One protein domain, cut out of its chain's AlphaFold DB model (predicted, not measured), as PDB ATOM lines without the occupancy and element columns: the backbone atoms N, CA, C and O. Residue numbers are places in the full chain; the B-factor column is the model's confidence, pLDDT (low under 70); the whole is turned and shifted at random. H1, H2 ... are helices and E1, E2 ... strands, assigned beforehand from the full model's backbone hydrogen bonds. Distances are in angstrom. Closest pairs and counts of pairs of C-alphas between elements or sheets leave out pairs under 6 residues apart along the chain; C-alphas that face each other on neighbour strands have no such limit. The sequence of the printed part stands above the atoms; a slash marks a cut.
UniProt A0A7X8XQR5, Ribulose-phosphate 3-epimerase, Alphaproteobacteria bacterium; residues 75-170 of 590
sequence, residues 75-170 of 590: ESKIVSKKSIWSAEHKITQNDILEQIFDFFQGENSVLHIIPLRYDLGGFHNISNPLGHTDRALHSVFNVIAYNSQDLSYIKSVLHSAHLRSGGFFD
ATOM      1  N   GLU A  75    -113.829  34.174  69.332       92.88
ATOM      2  CA  GLU A  75    -115.191  34.566  69.693       92.88
ATOM      3  C   GLU A  75    -115.208  35.057  71.151       92.88
ATOM      4  O   GLU A  75    -115.091  34.265  72.087       92.88
ATOM      5  N   SER A  76    -115.354  36.371  71.355       94.25
ATOM      6  CA  SER A  76    -115.533  36.983  72.681       94.25
ATOM      7  C   SER A  76    -116.925  37.597  72.783       94.25
ATOM      8  O   SER A  76    -117.248  38.534  72.053       94.25
ATOM      9  N   LYS A  77    -117.749  37.120  73.720       92.81
ATOM     10  CA  LYS A  77    -119.139  37.574  73.862       92.81
ATOM     11  C   LYS A  77    -119.538  37.802  75.312       92.81
ATOM     12  O   LYS A  77    -119.427  36.912  76.154       92.81
ATOM     13  N   ILE A  78    -120.123  38.970  75.579       94.19
ATOM     14  CA  ILE A  78    -120.811  39.231  76.846       94.19
ATOM     15  C   ILE A  78    -122.197  38.581  76.804       94.19
ATOM     16  O   ILE A  78    -123.024  38.906  75.950       94.19
ATOM     17  N   VAL A  79    -122.461  37.671  77.738       93.94
ATOM     18  CA  VAL A  79    -123.712  36.916  77.838       93.94
ATOM     19  C   VAL A  79    -124.358  37.131  79.200       93.94
ATOM     20  O   VAL A  79    -123.703  37.052  80.237       93.94
ATOM     21  N   SER A  80    -125.669  37.369  79.189       94.56
ATOM     22  CA  SER A  80    -126.494  37.486  80.390       94.56
ATOM     23  C   SER A  80    -127.311  36.211  80.589       94.56
ATOM     24  O   SER A  80    -127.978  35.755  79.660       94.56
ATOM     25  N   LYS A  81    -127.279  35.641  81.792       95.75
ATOM     26  CA  LYS A  81    -128.056  34.458  82.188       95.75
ATOM     27  C   LYS A  81    -128.926  34.788  83.395       95.75
ATOM     28  O   LYS A  81    -128.564  35.618  84.228       95.75
ATOM     29  N   LYS A  82    -130.086  34.140  83.484       94.62
ATOM     30  CA  LYS A  82    -131.025  34.313  84.592       94.62
ATOM     31  C   LYS A  82    -131.557  32.960  85.043       94.62
ATOM     32  O   LYS A  82    -132.114  32.232  84.228       94.62
ATOM     33  N   SER A  83    -131.442  32.682  86.334       94.88
ATOM     34  CA  SER A  83    -132.119  31.570  87.002       94.88
ATOM     35  C   SER A  83    -133.223  32.126  87.893       94.88
ATOM     36  O   SER A  83    -133.042  33.173  88.519       94.88
ATOM     37  N   ILE A  84    -134.374  31.455  87.915       94.50
ATOM     38  CA  ILE A  84    -135.524  31.801  88.757       94.50
ATOM     39  C   ILE A  84    -136.016  30.510  89.403       94.50
ATOM     40  O   ILE A  84    -136.264  29.529  88.705       94.50
ATOM     41  N   TRP A  85    -136.189  30.533  90.719       95.19
ATOM     42  CA  TRP A  85    -136.648  29.391  91.501       95.19
ATOM     43  C   TRP A  85    -138.035  29.649  92.091       95.19
ATOM     44  O   TRP A  85    -138.455  30.792  92.280       95.19
ATOM     45  N   SER A  86    -138.769  28.572  92.382       94.19
ATOM     46  CA  SER A  86    -140.123  28.647  92.951       94.19
ATOM     47  C   SER A  86    -140.148  29.171  94.393       94.19
ATOM     48  O   SER A  86    -141.164  29.705  94.837       94.19
ATOM     49  N   ALA A  87    -139.033  29.047  95.113       94.44
ATOM     50  CA  ALA A  87    -138.842  29.539  96.468       94.44
ATOM     51  C   ALA A  87    -137.444  30.151  96.623       94.44
ATOM     52  O   ALA A  87    -136.569  29.956  95.781       94.44
ATOM     53  N   GLU A  88    -137.245  30.898  97.710       94.00
ATOM     54  CA  GLU A  88    -135.912  31.384  98.066       94.00
ATOM     55  C   GLU A  88    -135.014  30.208  98.421       94.00
ATOM     56  O   GLU A  88    -135.413  29.312  99.169       94.00
ATOM     57  N   HIS A  89    -133.788  30.227  97.917       95.31
ATOM     58  CA  HIS A  89    -132.775  29.277  98.336       95.31
ATOM     59  C   HIS A  89    -131.397  29.930  98.349       95.31
ATOM     60  O   HIS A  89    -131.168  31.003  97.788       95.31
ATOM     61  N   LYS A  90    -130.480  29.281  99.061       96.44
ATOM     62  CA  LYS A  90    -129.097  29.725  99.162       96.44
ATOM     63  C   LYS A  90    -128.372  29.404  97.862       96.44
ATOM     64  O   LYS A  90    -128.272  28.235  97.503       96.44
ATOM     65  N   ILE A  91    -127.805  30.425  97.233       96.19
ATOM     66  CA  ILE A  91    -127.067  30.296  95.981       96.19
ATOM     67  C   ILE A  91    -125.774  29.522  96.224       96.19
ATOM     68  O   ILE A  91    -124.971  29.840  97.113       96.19
ATOM     69  N   THR A  92    -125.579  28.504  95.403       95.88
ATOM     70  CA  THR A  92    -124.474  27.557  95.422       95.88
ATOM     71  C   THR A  92    -123.644  27.660  94.147       95.88
ATOM     72  O   THR A  92    -124.001  28.321  93.175       95.88
ATOM     73  N   GLN A  93    -122.501  26.973  94.140       94.75
ATOM     74  CA  GLN A  93    -121.679  26.871  92.940       94.75
ATOM     75  C   GLN A  93    -122.402  26.115  91.817       94.75
ATOM     76  O   GLN A  93    -122.196  26.444  90.654       94.75
ATOM     77  N   ASN A  94    -123.260  25.147  92.153       95.31
ATOM     78  CA  ASN A  94    -124.012  24.381  91.164       95.31
ATOM     79  C   ASN A  94    -124.969  25.277  90.365       95.31
ATOM     80  O   ASN A  94    -125.040  25.152  89.151       95.31
ATOM     81  N   ASP A  95    -125.595  26.255  91.019       95.06
ATOM     82  CA  ASP A  95    -126.502  27.204  90.361       95.06
ATOM     83  C   ASP A  95    -125.790  28.046  89.291       95.06
ATOM     84  O   ASP A  95    -126.342  28.332  88.229       95.06
ATOM     85  N   ILE A  96    -124.533  28.426  89.550       94.06
ATOM     86  CA  ILE A  96    -123.696  29.128  88.569       94.06
ATOM     87  C   ILE A  96    -123.273  28.167  87.450       94.06
ATOM     88  O   ILE A  96    -123.290  28.551  86.284       94.06
ATOM     89  N   LEU A  97    -122.902  26.926  87.792       93.56
ATOM     90  CA  LEU A  97    -122.508  25.906  86.814       93.56
ATOM     91  C   LEU A  97    -123.643  25.586  85.833       93.56
ATOM     92  O   LEU A  97    -123.392  25.473  84.636       93.56
ATOM     93  N   GLU A  98    -124.886  25.516  86.310       93.88
ATOM     94  CA  GLU A  98    -126.066  25.320  85.464       93.88
ATOM     95  C   GLU A  98    -126.247  26.464  84.456       93.88
ATOM     96  O   GLU A  98    -126.517  26.213  83.285       93.88
ATOM     97  N   GLN A  99    -126.025  27.721  84.863       93.50
ATOM     98  CA  GLN A  99    -126.146  28.872  83.957       93.50
ATOM     99  C   GLN A  99    -125.129  28.865  82.816       93.50
ATOM    100  O   GLN A  99    -125.406  29.416  81.746       93.50
ATOM    101  N   ILE A 100    -123.953  28.283  83.045       93.31
ATOM    102  CA  ILE A 100    -122.859  28.274  82.071       93.31
ATOM    103  C   ILE A 100    -122.767  26.960  81.288       93.31
ATOM    104  O   ILE A 100    -121.982  26.880  80.347       93.31
ATOM    105  N   PHE A 101    -123.561  25.945  81.643       89.88
ATOM    106  CA  PHE A 101    -123.514  24.617  81.027       89.88
ATOM    107  C   PHE A 101    -123.723  24.668  79.506       89.88
ATOM    108  O   PHE A 101    -122.968  24.050  78.757       89.88
ATOM    109  N   ASP A 102    -124.687  25.471  79.044       86.06
ATOM    110  CA  ASP A 102    -124.999  25.615  77.616       86.06
ATOM    111  C   ASP A 102    -123.826  26.162  76.794       86.06
ATOM    112  O   ASP A 102    -123.756  25.920  75.592       86.06
ATOM    113  N   PHE A 103    -122.898  26.904  77.414       87.00
ATOM    114  CA  PHE A 103    -121.754  27.473  76.696       87.00
ATOM    115  C   PHE A 103    -120.832  26.387  76.136       87.00
ATOM    116  O   PHE A 103    -120.157  26.621  75.143       87.00
ATOM    117  N   PHE A 104    -120.843  25.186  76.718       85.75
ATOM    118  CA  PHE A 104    -120.008  24.067  76.282       85.75
ATOM    119  C   PHE A 104    -120.653  23.180  75.202       85.75
ATOM    120  O   PHE A 104    -120.038  22.200  74.793       85.75
ATOM    121  N   GLN A 105    -121.875  23.487  74.753       80.19
ATOM    122  CA  GLN A 105    -122.620  22.672  73.778       80.19
ATOM    123  C   GLN A 105    -122.433  23.133  72.316       80.19
ATOM    124  O   GLN A 105    -123.096  22.615  71.420       80.19
ATOM    125  N   GLY A 106    -121.578  24.132  72.069       77.69
ATOM    126  CA  GLY A 106    -121.327  24.693  70.738       77.69
ATOM    127  C   GLY A 106    -120.192  24.013  69.964       77.69
ATOM    128  O   GLY A 106    -119.454  23.186  70.494       77.69
ATOM    129  N   GLU A 107    -120.025  24.409  68.698       82.19
ATOM    130  CA  GLU A 107    -118.898  23.978  67.851       82.19
ATOM    131  C   GLU A 107    -117.559  24.570  68.314       82.19
ATOM    132  O   GLU A 107    -116.498  23.980  68.093       82.19
ATOM    133  N   ASN A 108    -117.600  25.716  68.995       90.50
ATOM    134  CA  ASN A 108    -116.431  26.378  69.550       90.50
ATOM    135  C   ASN A 108    -116.109  25.855  70.952       90.50
ATOM    136  O   ASN A 108    -116.978  25.646  71.799       90.50
ATOM    137  N   SER A 109    -114.821  25.675  71.204       93.44
ATOM    138  CA  SER A 109    -114.290  25.303  72.505       93.44
ATOM    139  C   SER A 109    -114.152  26.550  73.368       93.44
ATOM    140  O   SER A 109    -113.344  27.437  73.083       93.44
ATOM    141  N   VAL A 110    -114.923  26.606  74.450       95.25
ATOM    142  CA  VAL A 110    -114.835  27.682  75.442       95.25
ATOM    143  C   VAL A 110    -113.570  27.517  76.277       95.25
ATOM    144  O   VAL A 110    -113.383  26.491  76.934       95.25
ATOM    145  N   LEU A 111    -112.716  28.541  76.278       95.19
ATOM    146  CA  LEU A 111    -111.509  28.573  77.107       95.19
ATOM    147  C   LEU A 111    -111.747  29.312  78.418       95.19
ATOM    148  O   LEU A 111    -111.325  28.830  79.467       95.19
ATOM    149  N   HIS A 112    -112.452  30.447  78.370       95.44
ATOM    150  CA  HIS A 112    -112.685  31.274  79.553       95.44
ATOM    151  C   HIS A 112    -114.148  31.657  79.697       95.44
ATOM    152  O   HIS A 112    -114.790  32.088  78.742       95.44
ATOM    153  N   ILE A 113    -114.651  31.562  80.925       95.00
ATOM    154  CA  ILE A 113    -115.953  32.093  81.329       95.00
ATOM    155  C   ILE A 113    -115.697  33.010  82.512       95.00
ATOM    156  O   ILE A 113    -115.361  32.557  83.606       95.00
ATOM    157  N   ILE A 114    -115.810  34.310  82.274       94.25
ATOM    158  CA  ILE A 114    -115.345  35.335  83.199       94.25
ATOM    159  C   ILE A 114    -116.565  36.051  83.768       94.25
ATOM    160  O   ILE A 114    -117.240  36.774  83.031       94.25
ATOM    161  N   PRO A 115    -116.896  35.863  85.055       93.06
ATOM    162  CA  PRO A 115    -118.024  36.553  85.660       93.06
ATOM    163  C   PRO A 115    -117.706  38.037  85.842       93.06
ATOM    164  O   PRO A 115    -116.785  38.401  86.568       93.06
ATOM    165  N   LEU A 116    -118.494  38.897  85.199       91.44
ATOM    166  CA  LEU A 116    -118.340  40.351  85.272       91.44
ATOM    167  C   LEU A 116    -119.174  40.944  86.413       91.44
ATOM    168  O   LEU A 116    -118.715  41.822  87.151       91.44
ATOM    169  N   ARG A 117    -120.411  40.464  86.576       92.25
ATOM    170  CA  ARG A 117    -121.292  40.858  87.682       92.25
ATOM    171  C   ARG A 117    -122.381  39.831  87.951       92.25
ATOM    172  O   ARG A 117    -122.789  39.094  87.052       92.25
ATOM    173  N   TYR A 118    -122.906  39.895  89.165       94.00
ATOM    174  CA  TYR A 118    -124.120  39.209  89.576       94.00
ATOM    175  C   TYR A 118    -125.129  40.219  90.127       94.00
ATOM    176  O   TYR A 118    -124.742  41.189  90.784       94.00
ATOM    177  N   ASP A 119    -126.411  39.976  89.874       92.38
ATOM    178  CA  ASP A 119    -127.525  40.739  90.422       92.38
ATOM    179  C   ASP A 119    -128.545  39.786  91.065       92.38
ATOM    180  O   ASP A 119    -128.906  38.746  90.507       92.38
ATOM    181  N   LEU A 120    -129.010  40.176  92.245       92.62
ATOM    182  CA  LEU A 120    -130.014  39.529  93.084       92.62
ATOM    183  C   LEU A 120    -131.147  40.534  93.343       92.62
ATOM    184  O   LEU A 120    -130.973  41.731  93.108       92.62
ATOM    185  N   GLY A 121    -132.296  40.089  93.857       80.25
ATOM    186  CA  GLY A 121    -133.491  40.920  94.041       80.25
ATOM    187  C   GLY A 121    -133.271  42.194  94.868       80.25
ATOM    188  O   GLY A 121    -133.962  43.184  94.644       80.25
ATOM    189  N   GLY A 122    -132.287  42.196  95.777       79.25
ATOM    190  CA  GLY A 122    -131.889  43.373  96.563       79.25
ATOM    191  C   GLY A 122    -130.423  43.800  96.426       79.25
ATOM    192  O   GLY A 122    -130.021  44.784  97.044       79.25
ATOM    193  N   PHE A 123    -129.610  43.079  95.650       83.94
ATOM    194  CA  PHE A 123    -128.181  43.362  95.508       83.94
ATOM    195  C   PHE A 123    -127.813  43.461  94.038       83.94
ATOM    196  O   PHE A 123    -127.896  42.481  93.308       83.94
ATOM    197  N   HIS A 124    -127.344  44.626  93.611       86.06
ATOM    198  CA  HIS A 124    -126.896  44.832  92.240       86.06
ATOM    199  C   HIS A 124    -125.375  44.885  92.166       86.06
ATOM    200  O   HIS A 124    -124.711  45.418  93.057       86.06
ATOM    201  N   ASN A 125    -124.827  44.379  91.064       83.81
ATOM    202  CA  ASN A 125    -123.416  44.479  90.716       83.81
ATOM    203  C   ASN A 125    -122.450  43.854  91.749       83.81
ATOM    204  O   ASN A 125    -121.339  44.357  91.970       83.81
ATOM    205  N   ILE A 126    -122.839  42.746  92.384       89.56
ATOM    206  CA  ILE A 126    -121.974  42.034  93.339       89.56
ATOM    207  C   ILE A 126    -120.950  41.159  92.607       89.56
ATOM    208  O   ILE A 126    -121.157  40.749  91.466       89.56
ATOM    209  N   SER A 127    -119.807  40.908  93.248       84.69
ATOM    210  CA  SER A 127    -118.711  40.107  92.681       84.69
ATOM    211  C   SER A 127    -118.834  38.611  92.970       84.69
ATOM    212  O   SER A 127    -118.283  37.803  92.230       84.69
ATOM    213  N   ASN A 128    -119.546  38.233  94.033       90.62
ATOM    214  CA  ASN A 128    -119.727  36.845  94.435       90.62
ATOM    215  C   ASN A 128    -121.146  36.641  94.995       90.62
ATOM    216  O   ASN A 128    -121.458  37.235  96.027       90.62
ATOM    217  N   PRO A 129    -121.994  35.815  94.360       93.19
ATOM    218  CA  PRO A 129    -123.352  35.565  94.825       93.19
ATOM    219  C   PRO A 129    -123.421  34.389  95.811       93.19
ATOM    220  O   PRO A 129    -124.468  34.149  96.410       93.19
ATOM    221  N   LEU A 130    -122.328  33.633  95.985       94.69
ATOM    222  CA  LEU A 130    -122.329  32.404  96.770       94.69
ATOM    223  C   LEU A 130    -122.687  32.681  98.228       94.69
ATOM    224  O   LEU A 130    -122.051  33.475  98.919       94.69
ATOM    225  N   GLY A 131    -123.692  31.957  98.706       92.31
ATOM    226  CA  GLY A 131    -124.175  32.045 100.073       92.31
ATOM    227  C   GLY A 131    -125.248  33.100 100.330       92.31
ATOM    228  O   GLY A 131    -125.860  33.040 101.399       92.31
ATOM    229  N   HIS A 132    -125.530  33.990  99.373       93.19
ATOM    230  CA  HIS A 132    -126.732  34.822  99.413       93.19
ATOM    231  C   HIS A 132    -127.985  33.956  99.226       93.19
ATOM    232  O   HIS A 132    -127.921  32.877  98.640       93.19
ATOM    233  N   THR A 133    -129.116  34.413  99.760       94.88
ATOM    234  CA  THR A 133    -130.416  33.745  99.619       94.88
ATOM    235  C   THR A 133    -131.331  34.638  98.802       94.88
ATOM    236  O   THR A 133    -131.506  35.799  99.160       94.88
ATOM    237  N   ASP A 134    -131.860  34.112  97.700       95.25
ATOM    238  CA  ASP A 134    -132.759  34.843  96.803       95.25
ATOM    239  C   ASP A 134    -133.637  33.858  96.001       95.25
ATOM    240  O   ASP A 134    -133.434  32.643  96.051       95.25
ATOM    241  N   ARG A 135    -134.630  34.377  95.269       95.62
ATOM    242  CA  ARG A 135    -135.459  33.641  94.295       95.62
ATOM    243  C   ARG A 135    -134.939  33.748  92.869       95.62
ATOM    244  O   ARG A 135    -135.418  33.016  92.004       95.62
ATOM    245  N   ALA A 136    -134.019  34.670  92.600       94.88
ATOM    246  CA  ALA A 136    -133.439  34.826  91.279       94.88
ATOM    247  C   ALA A 136    -131.950  35.166  91.337       94.88
ATOM    248  O   ALA A 136    -131.497  35.926  92.190       94.88
ATOM    249  N   LEU A 137    -131.212  34.636  90.365       96.12
ATOM    250  CA  LEU A 137    -129.816  34.968  90.115       96.12
ATOM    251  C   LEU A 137    -129.680  35.440  88.677       96.12
ATOM    252  O   LEU A 137    -129.906  34.674  87.740       96.12
ATOM    253  N   HIS A 138    -129.282  36.692  88.505       96.62
ATOM    254  CA  HIS A 138    -128.877  37.227  87.221       96.62
ATOM    255  C   HIS A 138    -127.354  37.324  87.175       96.62
ATOM    256  O   HIS A 138    -126.734  37.850  88.095       96.62
ATOM    257  N   SER A 139    -126.751  36.819  86.107       95.69
ATOM    258  CA  SER A 139    -125.299  36.758  85.959       95.69
ATOM    259  C   SER A 139    -124.900  37.280  84.597       95.69
ATOM    260  O   SER A 139    -125.514  36.931  83.588       95.69
ATOM    261  N   VAL A 140    -123.848  38.088  84.561       95.19
ATOM    262  CA  VAL A 140    -123.238  38.558  83.319       95.19
ATOM    263  C   VAL A 140    -121.835  37.989  83.229       95.19
ATOM    264  O   VAL A 140    -121.011  38.213  84.118       95.19
ATOM    265  N   PHE A 141    -121.563  37.283  82.138       94.88
ATOM    266  CA  PHE A 141    -120.277  36.666  81.843       94.88
ATOM    267  C   PHE A 141    -119.682  37.269  80.575       94.88
ATOM    268  O   PHE A 141    -120.427  37.624  79.668       94.88
ATOM    269  N   ASN A 142    -118.357  37.327  80.483       95.31
ATOM    270  CA  ASN A 142    -117.667  37.345  79.199       95.31
ATOM    271  C   ASN A 142    -117.183  35.925  78.891       95.31
ATOM    272  O   ASN A 142    -116.507  35.311  79.720       95.31
ATOM    273  N   VAL A 143    -117.568  35.395  77.735       95.38
ATOM    274  CA  VAL A 143    -117.206  34.054  77.273       95.38
ATOM    275  C   VAL A 143    -116.208  34.198  76.135       95.38
ATOM    276  O   VAL A 143    -116.497  34.888  75.160       95.38
ATOM    277  N   ILE A 144    -115.054  33.547  76.276       95.88
ATOM    278  CA  ILE A 144    -113.990  33.511  75.270       95.88
ATOM    279  C   ILE A 144    -113.890  32.089  74.734       95.88
ATOM    280  O   ILE A 144    -113.616  31.151  75.494       95.88
ATOM    281  N   ALA A 145    -114.095  31.943  73.433       95.31
ATOM    282  CA  ALA A 145    -114.081  30.668  72.740       95.31
ATOM    283  C   ALA A 145    -113.295  30.753  71.427       95.31
ATOM    284  O   ALA A 145    -113.095  31.827  70.862       95.31
ATOM    285  N   TYR A 146    -112.837  29.593  70.973       95.56
ATOM    286  CA  TYR A 146    -112.091  29.419  69.730       95.56
ATOM    287  C   TYR A 146    -112.582  28.173  68.998       95.56
ATOM    288  O   TYR A 146    -113.233  27.307  69.593       95.56
ATOM    289  N   ASN A 147    -112.249  28.059  67.713       93.88
ATOM    290  CA  ASN A 147    -112.634  26.905  66.913       93.88
ATOM    291  C   ASN A 147    -112.055  25.603  67.504       93.88
ATOM    292  O   ASN A 147    -110.863  25.491  67.801       93.88
ATOM    293  N   SER A 148    -112.907  24.591  67.687       92.62
ATOM    294  CA  SER A 148    -112.492  23.323  68.300       92.62
ATOM    295  C   SER A 148    -111.503  22.523  67.445       92.62
ATOM    296  O   SER A 148    -110.737  21.725  67.997       92.62
ATOM    297  N   GLN A 149    -111.502  22.704  66.122       92.38
ATOM    298  CA  GLN A 149    -110.597  22.013  65.202       92.38
ATOM    299  C   GLN A 149    -109.160  22.513  65.367       92.38
ATOM    300  O   GLN A 149    -108.262  21.688  65.539       92.38
ATOM    301  N   ASP A 150    -108.955  23.831  65.447       91.88
ATOM    302  CA  ASP A 150    -107.630  24.443  65.633       91.88
ATOM    303  C   ASP A 150    -106.979  23.976  66.942       91.88
ATOM    304  O   ASP A 150    -105.832  23.520  66.980       91.88
ATOM    305  N   LEU A 151    -107.749  23.969  68.033       94.38
ATOM    306  CA  LEU A 151    -107.265  23.470  69.321       94.38
ATOM    307  C   LEU A 151    -107.009  21.958  69.308       94.38
ATOM    308  O   LEU A 151    -106.111  21.475  70.001       94.38
ATOM    309  N   SER A 152    -107.796  21.190  68.550       94.19
ATOM    310  CA  SER A 152    -107.594  19.743  68.403       94.19
ATOM    311  C   SER A 152    -106.328  19.430  67.611       94.19
ATOM    312  O   SER A 152    -105.587  18.520  67.992       94.19
ATOM    313  N   TYR A 153    -106.028  20.224  66.582       94.12
ATOM    314  CA  TYR A 153    -104.762  20.156  65.864       94.12
ATOM    315  C   TYR A 153    -103.587  20.414  66.813       94.12
ATOM    316  O   TYR A 153    -102.718  19.551  66.942       94.12
ATOM    317  N   ILE A 154    -103.609  21.503  67.591       95.31
ATOM    318  CA  ILE A 154    -102.540  21.795  68.562       95.31
ATOM    319  C   ILE A 154    -102.392  20.661  69.590       95.31
ATOM    320  O   ILE A 154    -101.274  20.239  69.885       95.31
ATOM    321  N   LYS A 155    -103.495  20.095  70.103       96.00
ATOM    322  CA  LYS A 155    -103.446  18.921  70.998       96.00
ATOM    323  C   LYS A 155    -102.748  17.722  70.352       96.00
ATOM    324  O   LYS A 155    -101.994  17.032  71.037       96.00
ATOM    325  N   SER A 156    -102.989  17.472  69.066       95.56
ATOM    326  CA  SER A 156    -102.338  16.379  68.335       95.56
ATOM    327  C   SER A 156    -100.828  16.597  68.195       95.56
ATOM    328  O   SER A 156    -100.054  15.657  68.379       95.56
ATOM    329  N   VAL A 157    -100.402  17.846  67.981       95.44
ATOM    330  CA  VAL A 157     -98.985  18.218  67.894       95.44
ATOM    331  C   VAL A 157     -98.297  18.128  69.260       95.44
ATOM    332  O   VAL A 157     -97.200  17.594  69.368       95.44
ATOM    333  N   LEU A 158     -98.952  18.561  70.340       96.12
ATOM    334  CA  LEU A 158     -98.424  18.354  71.694       96.12
ATOM    335  C   LEU A 158     -98.205  16.865  71.977       96.12
ATOM    336  O   LEU A 158     -97.171  16.486  72.516       96.12
ATOM    337  N   HIS A 159     -99.149  16.015  71.565       94.50
ATOM    338  CA  HIS A 159     -99.040  14.575  71.768       94.50
ATOM    339  C   HIS A 159     -97.857  13.960  71.000       94.50
ATOM    340  O   HIS A 159     -97.212  13.046  71.517       94.50
ATOM    341  N   SER A 160     -97.538  14.449  69.794       91.19
ATOM    342  CA  SER A 160     -96.352  13.990  69.050       91.19
ATOM    343  C   SER A 160     -95.037  14.419  69.712       91.19
ATOM    344  O   SER A 160     -94.036  13.715  69.587       91.19
ATOM    345  N   ALA A 161     -95.067  15.503  70.492       91.44
ATOM    346  CA  ALA A 161     -93.998  15.957  71.378       91.44
ATOM    347  C   ALA A 161     -94.178  15.467  72.829       91.44
ATOM    348  O   ALA A 161     -93.844  16.191  73.758       91.44
ATOM    349  N   HIS A 162     -94.768  14.278  73.037       92.94
ATOM    350  CA  HIS A 162     -94.947  13.610  74.343       92.94
ATOM    351  C   HIS A 162     -95.666  14.420  75.440       92.94
ATOM    352  O   HIS A 162     -95.645  14.043  76.614       92.94
ATOM    353  N   LEU A 163     -96.383  15.480  75.069       95.88
ATOM    354  CA  LEU A 163     -97.071  16.380  75.985       95.88
ATOM    355  C   LEU A 163     -98.590  16.217  75.924       95.88
ATOM    356  O   LEU A 163     -99.208  16.106  74.866       95.88
ATOM    357  N   ARG A 164     -99.233  16.306  77.089       94.88
ATOM    358  CA  ARG A 164    -100.686  16.503  77.199       94.88
ATOM    359  C   ARG A 164    -101.000  17.979  77.406       94.88
ATOM    360  O   ARG A 164    -100.306  18.669  78.154       94.88
ATOM    361  N   SER A 165    -102.105  18.456  76.836       91.75
ATOM    362  CA  SER A 165    -102.567  19.823  77.090       91.75
ATOM    363  C   SER A 165    -103.037  19.977  78.537       91.75
ATOM    364  O   SER A 165    -103.900  19.233  79.011       91.75
ATOM    365  N   GLY A 166    -102.503  20.971  79.233       89.06
ATOM    366  CA  GLY A 166    -102.877  21.314  80.595       89.06
ATOM    367  C   GLY A 166    -103.982  22.334  80.755       89.06
ATOM    368  O   GLY A 166    -104.465  22.509  81.872       89.06
ATOM    369  N   GLY A 167    -104.377  22.933  79.643       93.38
ATOM    370  CA  GLY A 167    -105.338  24.011  79.527       93.38
ATOM    371  C   GLY A 167    -104.881  24.931  78.403       93.38
ATOM    372  O   GLY A 167    -103.675  25.060  78.175       93.38
ATOM    373  N   PHE A 168    -105.847  25.521  77.710       96.50
ATOM    374  CA  PHE A 168    -105.624  26.555  76.708       96.50
ATOM    375  C   PHE A 168    -106.055  27.890  77.296       96.50
ATOM    376  O   PHE A 168    -107.094  27.964  77.952       96.50
ATOM    377  N   PHE A 169    -105.251  28.922  77.079       96.88
ATOM    378  CA  PHE A 169    -105.470  30.246  77.632       96.88
ATOM    379  C   PHE A 169    -105.345  31.270  76.516       96.88
ATOM    380  O   PHE A 169    -104.339  31.316  75.822       96.88
ATOM    381  N   ASP A 170    -106.383  32.078  76.342       96.69
ATOM    382  CA  ASP A 170    -106.321  33.268  75.501       96.69
ATOM    383  C   ASP A 170    -105.167  34.218  75.919       96.69
ATOM    384  O   ASP A 170    -105.038  34.513  77.114       96.69
TER     385      ASP A 170
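What this domain is: This is residues 75 to 170 of the 590 residues of the protein "Ribulose-phosphate 3-epimerase" of Alphaproteobacteria bacterium (UniProt A0A7X8XQR5). What shape? A twisted antiparallel sheet, E1 E3 E2, curls round H1; H2 and E4 extend one end. Which parts? The 96 printed residues include E1 H1 E2 E3 H2 E4, class mixed. The whole is loose: radius of gyration of the C-alphas 16.8 A, spans 53 by 22 by 22 A.

Where its parts are: What begins? E1 spans residues 75 to 90 from C-alpha 75 (-115.191, 34.566, 69.693), H1 93 to 105. What follows? E2 spans 108 to 119, E3 133 to 147 over 37.9 A, H2 148 to 160, and E4 164 to 169, ending at C-alpha 169 (-105.470, 30.246, 77.632).

How they stand to each other: Which strands pair? Within hydrogen-bond range, 2.8 A, are N 79 and O 141 of E1 and E3, and N 114 and O 142 of hairpin E2 and E3. The helices? H1 is on the sheet; H2 only grazes it. In H2 every O i to N i+4 pair is within range, in H1 5 of 9.

The domain as a whole: Any cut? The printed part has no cut. Long links? E2 to E3 is long.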